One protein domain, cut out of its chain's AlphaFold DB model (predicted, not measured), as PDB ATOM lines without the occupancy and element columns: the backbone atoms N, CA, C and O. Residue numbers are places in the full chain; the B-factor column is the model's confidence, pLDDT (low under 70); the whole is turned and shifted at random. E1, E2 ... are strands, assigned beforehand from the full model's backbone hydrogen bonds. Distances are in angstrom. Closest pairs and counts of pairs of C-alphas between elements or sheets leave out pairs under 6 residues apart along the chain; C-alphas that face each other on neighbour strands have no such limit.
ATOM      1  N   ILE A  14      53.815 -47.093  28.710       95.50
ATOM      2  CA  ILE A  14      54.257 -48.390  29.205       95.50
ATOM      3  C   ILE A  14      53.475 -49.471  28.474       95.50
ATOM      4  O   ILE A  14      52.244 -49.441  28.414       95.50
ATOM      5  N   TRP A  15      54.214 -50.443  27.960       95.75
ATOM      6  CA  TRP A  15      53.696 -51.566  27.205       95.75
ATOM      7  C   TRP A  15      54.193 -52.874  27.812       95.75
ATOM      8  O   TRP A  15      55.329 -52.953  28.284       95.75
ATOM      9  N   GLN A  16      53.351 -53.897  27.799       94.75
ATOM     10  CA  GLN A  16      53.685 -55.244  28.246       94.75
ATOM     11  C   GLN A  16      53.966 -56.135  27.039       94.75
ATOM     12  O   GLN A  16      53.225 -56.105  26.058       94.75
ATOM     13  N   ASP A  17      55.037 -56.917  27.116       93.94
ATOM     14  CA  ASP A  17      55.322 -57.988  26.162       93.94
ATOM     15  C   ASP A  17      54.275 -59.102  26.311       93.94
ATOM     16  O   ASP A  17      54.074 -59.613  27.414       93.94
ATOM     17  N   ASN A  18      53.595 -59.457  25.219       92.38
ATOM     18  CA  ASN A  18      52.624 -60.553  25.228       92.38
ATOM     19  C   ASN A  18      53.275 -61.929  25.004       92.38
ATOM     20  O   ASN A  18      52.557 -62.928  25.042       92.38
ATOM     21  N   ASP A  19      54.591 -62.010  24.757       88.19
ATOM     22  CA  ASP A  19      55.265 -63.300  24.582       88.19
ATOM     23  C   ASP A  19      55.153 -64.143  25.873       88.19
ATOM     24  O   ASP A  19      55.696 -63.752  26.915       88.19
ATOM     25  N   PRO A  20      54.499 -65.324  25.837       87.19
ATOM     26  CA  PRO A  20      54.313 -66.167  27.019       87.19
ATOM     27  C   PRO A  20      55.633 -66.680  27.614       87.19
ATOM     28  O   PRO A  20      55.656 -67.117  28.763       87.19
ATOM     29  N   ARG A  21      56.741 -66.621  26.865       88.38
ATOM     30  CA  ARG A  21      58.087 -66.971  27.347       88.38
ATOM     31  C   ARG A  21      58.709 -65.875  28.211       88.38
ATOM     32  O   ARG A  21      59.692 -66.137  28.897       88.38
ATOM     33  N   SER A  22      58.176 -64.656  28.156       84.38
ATOM     34  CA  SER A  22      58.665 -63.487  28.897       84.38
ATOM     35  C   SER A  22      57.540 -62.843  29.714       84.38
ATOM     36  O   SER A  22      57.211 -61.671  29.499       84.38
ATOM     37  N   PRO A  23      56.936 -63.579  30.665       81.44
ATOM     38  CA  PRO A  23      55.847 -63.042  31.466       81.44
ATOM     39  C   PRO A  23      56.311 -61.809  32.251       81.44
ATOM     40  O   PRO A  23      57.451 -61.728  32.706       81.44
ATOM     41  N   ASN A  24      55.404 -60.847  32.437       85.50
ATOM     42  CA  ASN A  24      55.637 -59.632  33.232       85.50
ATOM     43  C   ASN A  24      56.791 -58.737  32.745       85.50
ATOM     44  O   ASN A  24      57.354 -57.961  33.521       85.50
ATOM     45  N   ARG A  25      57.147 -58.803  31.458       92.38
ATOM     46  CA  ARG A  25      58.107 -57.874  30.861       92.38
ATOM     47  C   ARG A  25      57.409 -56.577  30.457       92.38
ATOM     48  O   ARG A  25      56.652 -56.550  29.490       92.38
ATOM     49  N   TYR A  26      57.706 -55.492  31.172       94.38
ATOM     50  CA  TYR A  26      57.188 -54.156  30.877       94.38
ATOM     51  C   TYR A  26      58.273 -53.255  30.295       94.38
ATOM     52  O   TYR A  26      59.428 -53.272  30.723       94.38
ATOM     53  N   LEU A  27      57.891 -52.446  29.316       95.50
ATOM     54  CA  LEU A  27      58.774 -51.573  28.560       95.50
ATOM     55  C   LEU A  27      58.163 -50.173  28.488       95.50
ATOM     56  O   LEU A  27      57.013 -50.015  28.087       95.50
ATOM     57  N   LYS A  28      58.938 -49.151  28.849       96.12
ATOM     58  CA  LYS A  28      58.553 -47.741  28.728       96.12
ATOM     59  C   LYS A  28      59.198 -47.121  27.497       96.12
ATOM     60  O   LYS A  28      60.412 -47.244  27.332       96.12
ATOM     61  N   ILE A  29      58.418 -46.436  26.664       97.06
ATOM     62  CA  ILE A  29      58.936 -45.668  25.526       97.06
ATOM     63  C   ILE A  29      59.719 -44.464  26.054       97.06
ATOM     64  O   ILE A  29      59.173 -43.619  26.762       97.06
ATOM     65  N   THR A  30      60.998 -44.375  25.697       96.44
ATOM     66  CA  THR A  30      61.875 -43.243  26.029       96.44
ATOM     67  C   THR A  30      62.104 -42.310  24.846       96.44
ATOM     68  O   THR A  30      62.399 -41.143  25.055       96.44
ATOM     69  N   ALA A  31      61.965 -42.807  23.616       97.25
ATOM     70  CA  ALA A  31      62.000 -42.001  22.398       97.25
ATOM     71  C   ALA A  31      61.196 -42.687  21.288       97.25
ATOM     72  O   ALA A  31      61.060 -43.911  21.289       97.25
ATOM     73  N   VAL A  32      60.701 -41.905  20.332       97.56
ATOM     74  CA  VAL A  32      60.089 -42.395  19.091       97.56
ATOM     75  C   VAL A  32      60.826 -41.743  17.930       97.56
ATOM     76  O   VAL A  32      61.053 -40.537  17.954       97.56
ATOM     77  N   ASP A  33      61.221 -42.546  16.947       96.12
ATOM     78  CA  ASP A  33      61.946 -42.106  15.759       96.12
ATOM     79  C   ASP A  33      61.508 -42.922  14.535       96.12
ATOM     80  O   ASP A  33      61.678 -44.148  14.483       96.12
ATOM     81  N   GLY A  34      60.930 -42.229  13.552       95.19
ATOM     82  CA  GLY A  34      60.411 -42.814  12.320       95.19
ATOM     83  C   GLY A  34      59.477 -43.995  12.586       95.19
ATOM     84  O   GLY A  34      58.359 -43.839  13.064       95.19
ATOM     85  N   THR A  35      59.949 -45.200  12.268       96.94
ATOM     86  CA  THR A  35      59.193 -46.457  12.392       96.94
ATOM     87  C   THR A  35      59.459 -47.221  13.689       96.94
ATOM     88  O   THR A  35      58.971 -48.344  13.848       96.94
ATOM     89  N   HIS A  36      60.231 -46.651  14.620       97.81
ATOM     90  CA  HIS A  36      60.671 -47.333  15.832       97.81
ATOM     91  C   HIS A  36      60.436 -46.522  17.110       97.81
ATOM     92  O   HIS A  36      60.524 -45.299  17.132       97.81
ATOM     93  N   ALA A  37      60.226 -47.236  18.211       97.94
ATOM     94  CA  ALA A  37      60.328 -46.728  19.568       97.94
ATOM     95  C   ALA A  37      61.611 -47.256  20.220       97.94
ATOM     96  O   ALA A  37      61.912 -48.452  20.158       97.94
ATOM     97  N   THR A  38      62.349 -46.378  20.889       98.00
ATOM     98  CA  THR A  38      63.362 -46.775  21.868       98.00
ATOM     99  C   THR A  38      62.658 -46.977  23.196       98.00
ATOM    100  O   THR A  38      61.982 -46.074  23.690       98.00
ATOM    101  N   MET A  39      62.801 -48.165  23.775       96.62
ATOM    102  CA  MET A  39      62.115 -48.559  24.996       96.62
ATOM    103  C   MET A  39      63.099 -49.080  26.036       96.62
ATOM    104  O   MET A  39      64.073 -49.750  25.696       96.62
ATOM    105  N   ARG A  40      62.839 -48.813  27.314       95.69
ATOM    106  CA  ARG A  40      63.607 -49.375  28.432       95.69
ATOM    107  C   ARG A  40      62.725 -50.264  29.285       95.69
ATOM    108  O   ARG A  40      61.561 -49.942  29.508       95.69
ATOM    109  N   GLN A  41      63.294 -51.357  29.785       94.88
ATOM    110  CA  GLN A  41      62.594 -52.210  30.736       94.88
ATOM    111  C   GLN A  41      62.297 -51.446  32.023       94.88
ATOM    112  O   GLN A  41      63.149 -50.723  32.542       94.88
ATOM    113  N   VAL A  42      61.075 -51.621  32.514       93.75
ATOM    114  CA  VAL A  42      60.613 -51.104  33.798       93.75
ATOM    115  C   VAL A  42      59.986 -52.239  34.600       93.75
ATOM    116  O   VAL A  42      59.426 -53.176  34.039       93.75
ATOM    117  N   ALA A  43      60.094 -52.165  35.917       91.38
ATOM    118  CA  ALA A  43      59.280 -52.932  36.845       91.38
ATOM    119  C   ALA A  43      58.089 -52.069  37.270       91.38
ATOM    120  O   ALA A  43      58.243 -50.864  37.481       91.38
ATOM    121  N   ILE A  44      56.914 -52.683  37.394       88.56
ATOM    122  CA  ILE A  44      55.734 -52.049  37.986       88.56
ATOM    123  C   ILE A  44      55.636 -52.557  39.423       88.56
ATOM    124  O   ILE A  44      55.525 -53.762  39.639       88.56
ATOM    125  N   THR A  45      55.727 -51.657  40.401       84.62
ATOM    126  CA  THR A  45      55.585 -52.026  41.816       84.62
ATOM    127  C   THR A  45      54.118 -52.336  42.146       84.62
ATOM    128  O   THR A  45      53.227 -51.907  41.407       84.62
ATOM    129  N   PRO A  46      53.821 -53.018  43.269       81.94
ATOM    130  CA  PRO A  46      52.440 -53.231  43.717       81.94
ATOM    131  C   PRO A  46      51.631 -51.933  43.874       81.94
ATOM    132  O   PRO A  46      50.424 -51.924  43.675       81.94
ATOM    133  N   GLN A  47      52.304 -50.820  44.179       82.62
ATOM    134  CA  GLN A  47      51.714 -49.482  44.301       82.62
ATOM    135  C   GLN A  47      51.513 -48.794  42.939       82.62
ATOM    136  O   GLN A  47      51.083 -47.647  42.878       82.62
ATOM    137  N   GLY A  48      51.860 -49.462  41.839       79.62
ATOM    138  CA  GLY A  48      51.739 -48.930  40.490       79.62
ATOM    139  C   GLY A  48      52.868 -47.985  40.079       79.62
ATOM    140  O   GLY A  48      52.793 -47.441  38.983       79.62
ATOM    141  N   ALA A  49      53.932 -47.811  40.866       81.19
ATOM    142  CA  ALA A  49      55.078 -46.995  40.457       81.19
ATOM    143  C   ALA A  49      55.926 -47.720  39.397       81.19
ATOM    144  O   ALA A  49      55.957 -48.953  39.359       81.19
ATOM    145  N   THR A  50      56.620 -46.969  38.532       86.50
ATOM    146  CA  THR A  50      57.630 -47.550  37.634       86.50
ATOM    147  C   THR A  50      59.029 -47.400  38.209       86.50
ATOM    148  O   THR A  50      59.445 -46.305  38.574       86.50
ATOM    149  N   ALA A  51      59.776 -48.499  38.260       86.75
ATOM    150  CA  ALA A  51      61.195 -48.499  38.593       86.75
ATOM    151  C   ALA A  51      61.992 -49.025  37.401       86.75
ATOM    152  O   ALA A  51      61.555 -49.950  36.719       86.75
ATOM    153  N   VAL A  52      63.161 -48.452  37.127       86.44
ATOM    154  CA  VAL A  52      64.061 -48.966  36.085       86.44
ATOM    155  C   VAL A  52      65.011 -49.971  36.738       86.44
ATOM    156  O   VAL A  52      65.789 -49.562  37.599       86.44
ATOM    157  N   PRO A  53      64.979 -51.265  36.364       84.88
ATOM    158  CA  PRO A  53      65.911 -52.244  36.910       84.88
ATOM    159  C   PRO A  53      67.364 -51.864  36.608       84.88
ATOM    160  O   PRO A  53      67.678 -51.378  35.514       84.88
ATOM    161  N   SER A  54      68.266 -52.125  37.554       85.94
ATOM    162  CA  SER A  54      69.705 -51.938  37.351       85.94
ATOM    163  C   SER A  54      70.182 -52.738  36.136       85.94
ATOM    164  O   SER A  54      69.865 -53.915  35.988       85.94
ATOM    165  N   GLY A  55      70.918 -52.088  35.232       86.00
ATOM    166  CA  GLY A  55      71.402 -52.713  33.995       86.00
ATOM    167  C   GLY A  55      70.363 -52.852  32.871       86.00
ATOM    168  O   GLY A  55      70.692 -53.404  31.820       86.00
ATOM    169  N   ALA A  56      69.136 -52.334  33.034       87.44
ATOM    170  CA  ALA A  56      68.116 -52.366  31.985       87.44
ATOM    171  C   ALA A  56      68.585 -51.632  30.717       87.44
ATOM    172  O   ALA A  56      68.707 -50.396  30.692       87.44
ATOM    173  N   ARG A  57      68.810 -52.412  29.653       88.69
ATOM    174  CA  ARG A  57      69.217 -51.920  28.334       88.69
ATOM    175  C   ARG A  57      68.042 -51.285  27.599       88.69
ATOM    176  O   ARG A  57      66.893 -51.716  27.726       88.69
ATOM    177  N   ALA A  58      68.347 -50.267  26.801       93.56
ATOM    178  CA  ALA A  58      67.408 -49.765  25.811       93.56
ATOM    179  C   ALA A  58      67.278 -50.779  24.665       93.56
ATOM    180  O   ALA A  58      68.267 -51.367  24.230       93.56
ATOM    181  N   THR A  59      66.056 -50.988  24.189       94.62
ATOM    182  CA  THR A  59      65.733 -51.848  23.048       94.62
ATOM    183  C   THR A  59      64.978 -51.025  22.017       94.62
ATOM    184  O   THR A  59      64.111 -50.229  22.374       94.62
ATOM    185  N   ARG A  60      65.288 -51.223  20.735       97.19
ATOM    186  CA  ARG A  60      64.569 -50.592  19.628       97.19
ATOM    187  C   ARG A  60      63.486 -51.545  19.121       97.19
ATOM    188  O   ARG A  60      63.789 -52.681  18.765       97.19
ATOM    189  N   ILE A  61      62.233 -51.100  19.111       96.12
ATOM    190  CA  ILE A  61      61.060 -51.901  18.729       96.12
ATOM    191  C   ILE A  61      60.312 -51.182  17.609       96.12
ATOM    192  O   ILE A  61      60.147 -49.967  17.658       96.12
ATOM    193  N   ARG A  62      59.867 -51.919  16.587       96.69
ATOM    194  CA  ARG A  62      59.047 -51.360  15.502       96.69
ATOM    195  C   ARG A  62      57.669 -50.957  16.025       96.69
ATOM    196  O   ARG A  62      57.047 -51.725  16.757       96.69
ATOM    197  N   LEU A  63      57.179 -49.788  15.615       96.56
ATOM    198  CA  LEU A  63      55.884 -49.257  16.060       96.56
ATOM    199  C   LEU A  63      54.712 -50.170  15.680       96.56
ATOM    200  O   LEU A  63      53.760 -50.292  16.439       96.56
ATOM    201  N   ASP A  64      54.813 -50.879  14.555       94.44
ATOM    202  CA  ASP A  64      53.808 -51.854  14.118       94.44
ATOM    203  C   ASP A  64      53.646 -53.049  15.078       94.44
ATOM    204  O   ASP A  64      52.610 -53.708  15.048       94.44
ATOM    205  N   ARG A  65      54.618 -53.321  15.961       94.88
ATOM    206  CA  ARG A  65      54.515 -54.361  16.997       94.88
ATOM    207  C   ARG A  65      53.774 -53.897  18.248       94.88
ATOM    208  O   ARG A  65      53.389 -54.747  19.049       94.88
ATOM    209  N   LEU A  66      53.579 -52.590  18.429       95.19
ATOM    210  CA  LEU A  66      52.876 -52.003  19.573       95.19
ATOM    211  C   LEU A  66      51.360 -52.137  19.396       95.19
ATOM    212  O   LEU A  66      50.645 -51.165  19.196       95.19
ATOM    213  N   ARG A  67      50.902 -53.387  19.401       92.19
ATOM    214  CA  ARG A  67      49.510 -53.823  19.302       92.19
ATOM    215  C   ARG A  67      49.368 -55.196  19.969       92.19
ATOM    216  O   ARG A  67      50.316 -55.987  19.911       92.19
ATOM    217  N   PRO A  68      48.210 -55.527  20.560       90.94
ATOM    218  CA  PRO A  68      48.048 -56.713  21.396       90.94
ATOM    219  C   PRO A  68      47.862 -58.007  20.577       90.94
ATOM    220  O   PRO A  68      46.838 -58.677  20.676       90.94
ATOM    221  N   THR A  69      48.855 -58.386  19.769       89.62
ATOM    222  CA  THR A  69      48.933 -59.726  19.155       89.62
ATOM    223  C   THR A  69      49.645 -60.714  20.086       89.62
ATOM    224  O   THR A  69      50.190 -60.318  21.117       89.62
ATOM    225  N   SER A  70      49.671 -62.002  19.724       84.25
ATOM    226  CA  SER A  70      50.311 -63.080  20.502       84.25
ATOM    227  C   SER A  70      51.809 -62.883  20.776       84.25
ATOM    228  O   SER A  70      52.327 -63.442  21.733       84.25
ATOM    229  N   THR A  71      52.507 -62.091  19.958       86.81
ATOM    230  CA  THR A  71      53.940 -61.743  20.111       86.81
ATOM    231  C   THR A  71      54.190 -60.230  20.039       86.81
ATOM    232  O   THR A  71      55.322 -59.761  19.843       86.81
ATOM    233  N   GLY A  72      53.104 -59.461  20.103       92.50
ATOM    234  CA  GLY A  72      53.116 -58.009  20.104       92.50
ATOM    235  C   GLY A  72      53.217 -57.455  21.516       92.50
ATOM    236  O   GLY A  72      53.555 -58.157  22.468       92.50
ATOM    237  N   TYR A  73      52.889 -56.178  21.640       95.06
ATOM    238  CA  TYR A  73      52.890 -55.485  22.916       95.06
ATOM    239  C   TYR A  73      51.505 -54.939  23.227       95.06
ATOM    240  O   TYR A  73      50.867 -54.306  22.385       95.06
ATOM    241  N   ARG A  74      51.046 -55.151  24.456       94.38
ATOM    242  CA  ARG A  74      49.794 -54.591  24.961       94.38
ATOM    243  C   ARG A  74      50.062 -53.259  25.655       94.38
ATOM    244  O   ARG A  74      50.961 -53.171  26.490       94.38
ATOM    245  N   TYR A  75      49.274 -52.239  25.334       95.19
ATOM    246  CA  TYR A  75      49.306 -50.971  26.059       95.19
ATOM    247  C   TYR A  75      48.806 -51.171  27.494       95.19
ATOM    248  O   TYR A  75      47.792 -51.830  27.706       95.19
ATOM    249  N   ILE A  76      49.518 -50.608  28.474       93.19
ATOM    250  CA  ILE A  76      49.137 -50.691  29.890       93.19
ATOM    251  C   ILE A  76      48.638 -49.343  30.392       93.19
ATOM    252  O   ILE A  76      47.526 -49.247  30.904       93.19
ATOM    253  N   ARG A  77      49.477 -48.308  30.287       93.94
ATOM    254  CA  ARG A  77      49.172 -46.934  30.711       93.94
ATOM    255  C   ARG A  77      50.249 -45.966  30.233       93.94
ATOM    256  O   ARG A  77      51.323 -46.377  29.793       93.94
TER     257      ARG A  77
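AT A GLANCE: This is residues 14 to 77 of the 81 residues of an uncharacterized protein of Streptomyces cyaneogriseus subsp. noncyanogenus (UniProt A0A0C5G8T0). One small antiparallel sheet of five strands is strongly twisted and curled into an open half-barrel, with the long, bent hairpin of E2 and E3 at its middle. E1 and then E5 continue the sheet beside E2, E4 lies beside E3, and the link of residues 63 to 72 joins E4 to E5 across the open side. The printed part has 64 residues with no named helix and five named strands, E1 to E5 along the chain, in the sheet order E4, E3, E2, E1, E5. The class is all strand, though just 31 of the 64 residues are in named strands. The whole is compact, with a radius of gyration of the C-alphas of 11.3 A and spans of 32 by 23 by 20 A.

HOW THE PARTS SIT: E1, residues 14 to 17, and E2, residues 26 to 33, form a hairpin at 115 degrees between their directions; N 15 and O 27 are 2.8 A apart, within hydrogen-bond range. E2 bends by 62 degrees at residue 30. It forms a hairpin with E3, residues 36 to 44, at 155 degrees, with N 28 and O 40 at 2.8 A and N 38 and O 31 at 2.8 A. E3 bends by 52 degrees at residue 41, and its residues 43 to 44 pair antiparallel with residues 50 to 51. E3 and E4, residues 58 to 62, are a hairpin at 126 degrees, with N 39 and O 59 at 2.8 A. These four strands form a meander, each strand the antiparallel neighbour of the one before. E5, residues 73 to 77, is the antiparallel neighbour of E1 at 149 degrees, with N 16 and O 74 at 2.8 A. E4 and E5 are the edge strands and are apart. From edge to edge the strands' lines turn by 114 degrees, and the way across the sheet turns by 79 degrees.

IN THESE COORDINATES: E1 begins at C-alpha 14, (54.257, -48.390, 29.205), and is 10.1 A long. E2 is 19.9 A long. E3, the longest strand with 9 residues, runs 23.2 A to C-alpha 44 at (55.734, -52.049, 37.986). E4 is 13.4 A long. E5 is 12.2 A long and ends at C-alpha 77, (49.172, -46.934, 30.711).

THE WHOLE: The two C-alphas farthest apart, those of Gly 34 and Pro 46, are 34.0 A apart. The C-alphas of Ile 14 and Arg 77 are 5.5 A apart. The link from E3 to E4, residues 45 to 57, is long, and the one from E2 to E3 is tight. The printed part has no cut. Its mean pLDDT is 91.7, and no printed residue is under 70.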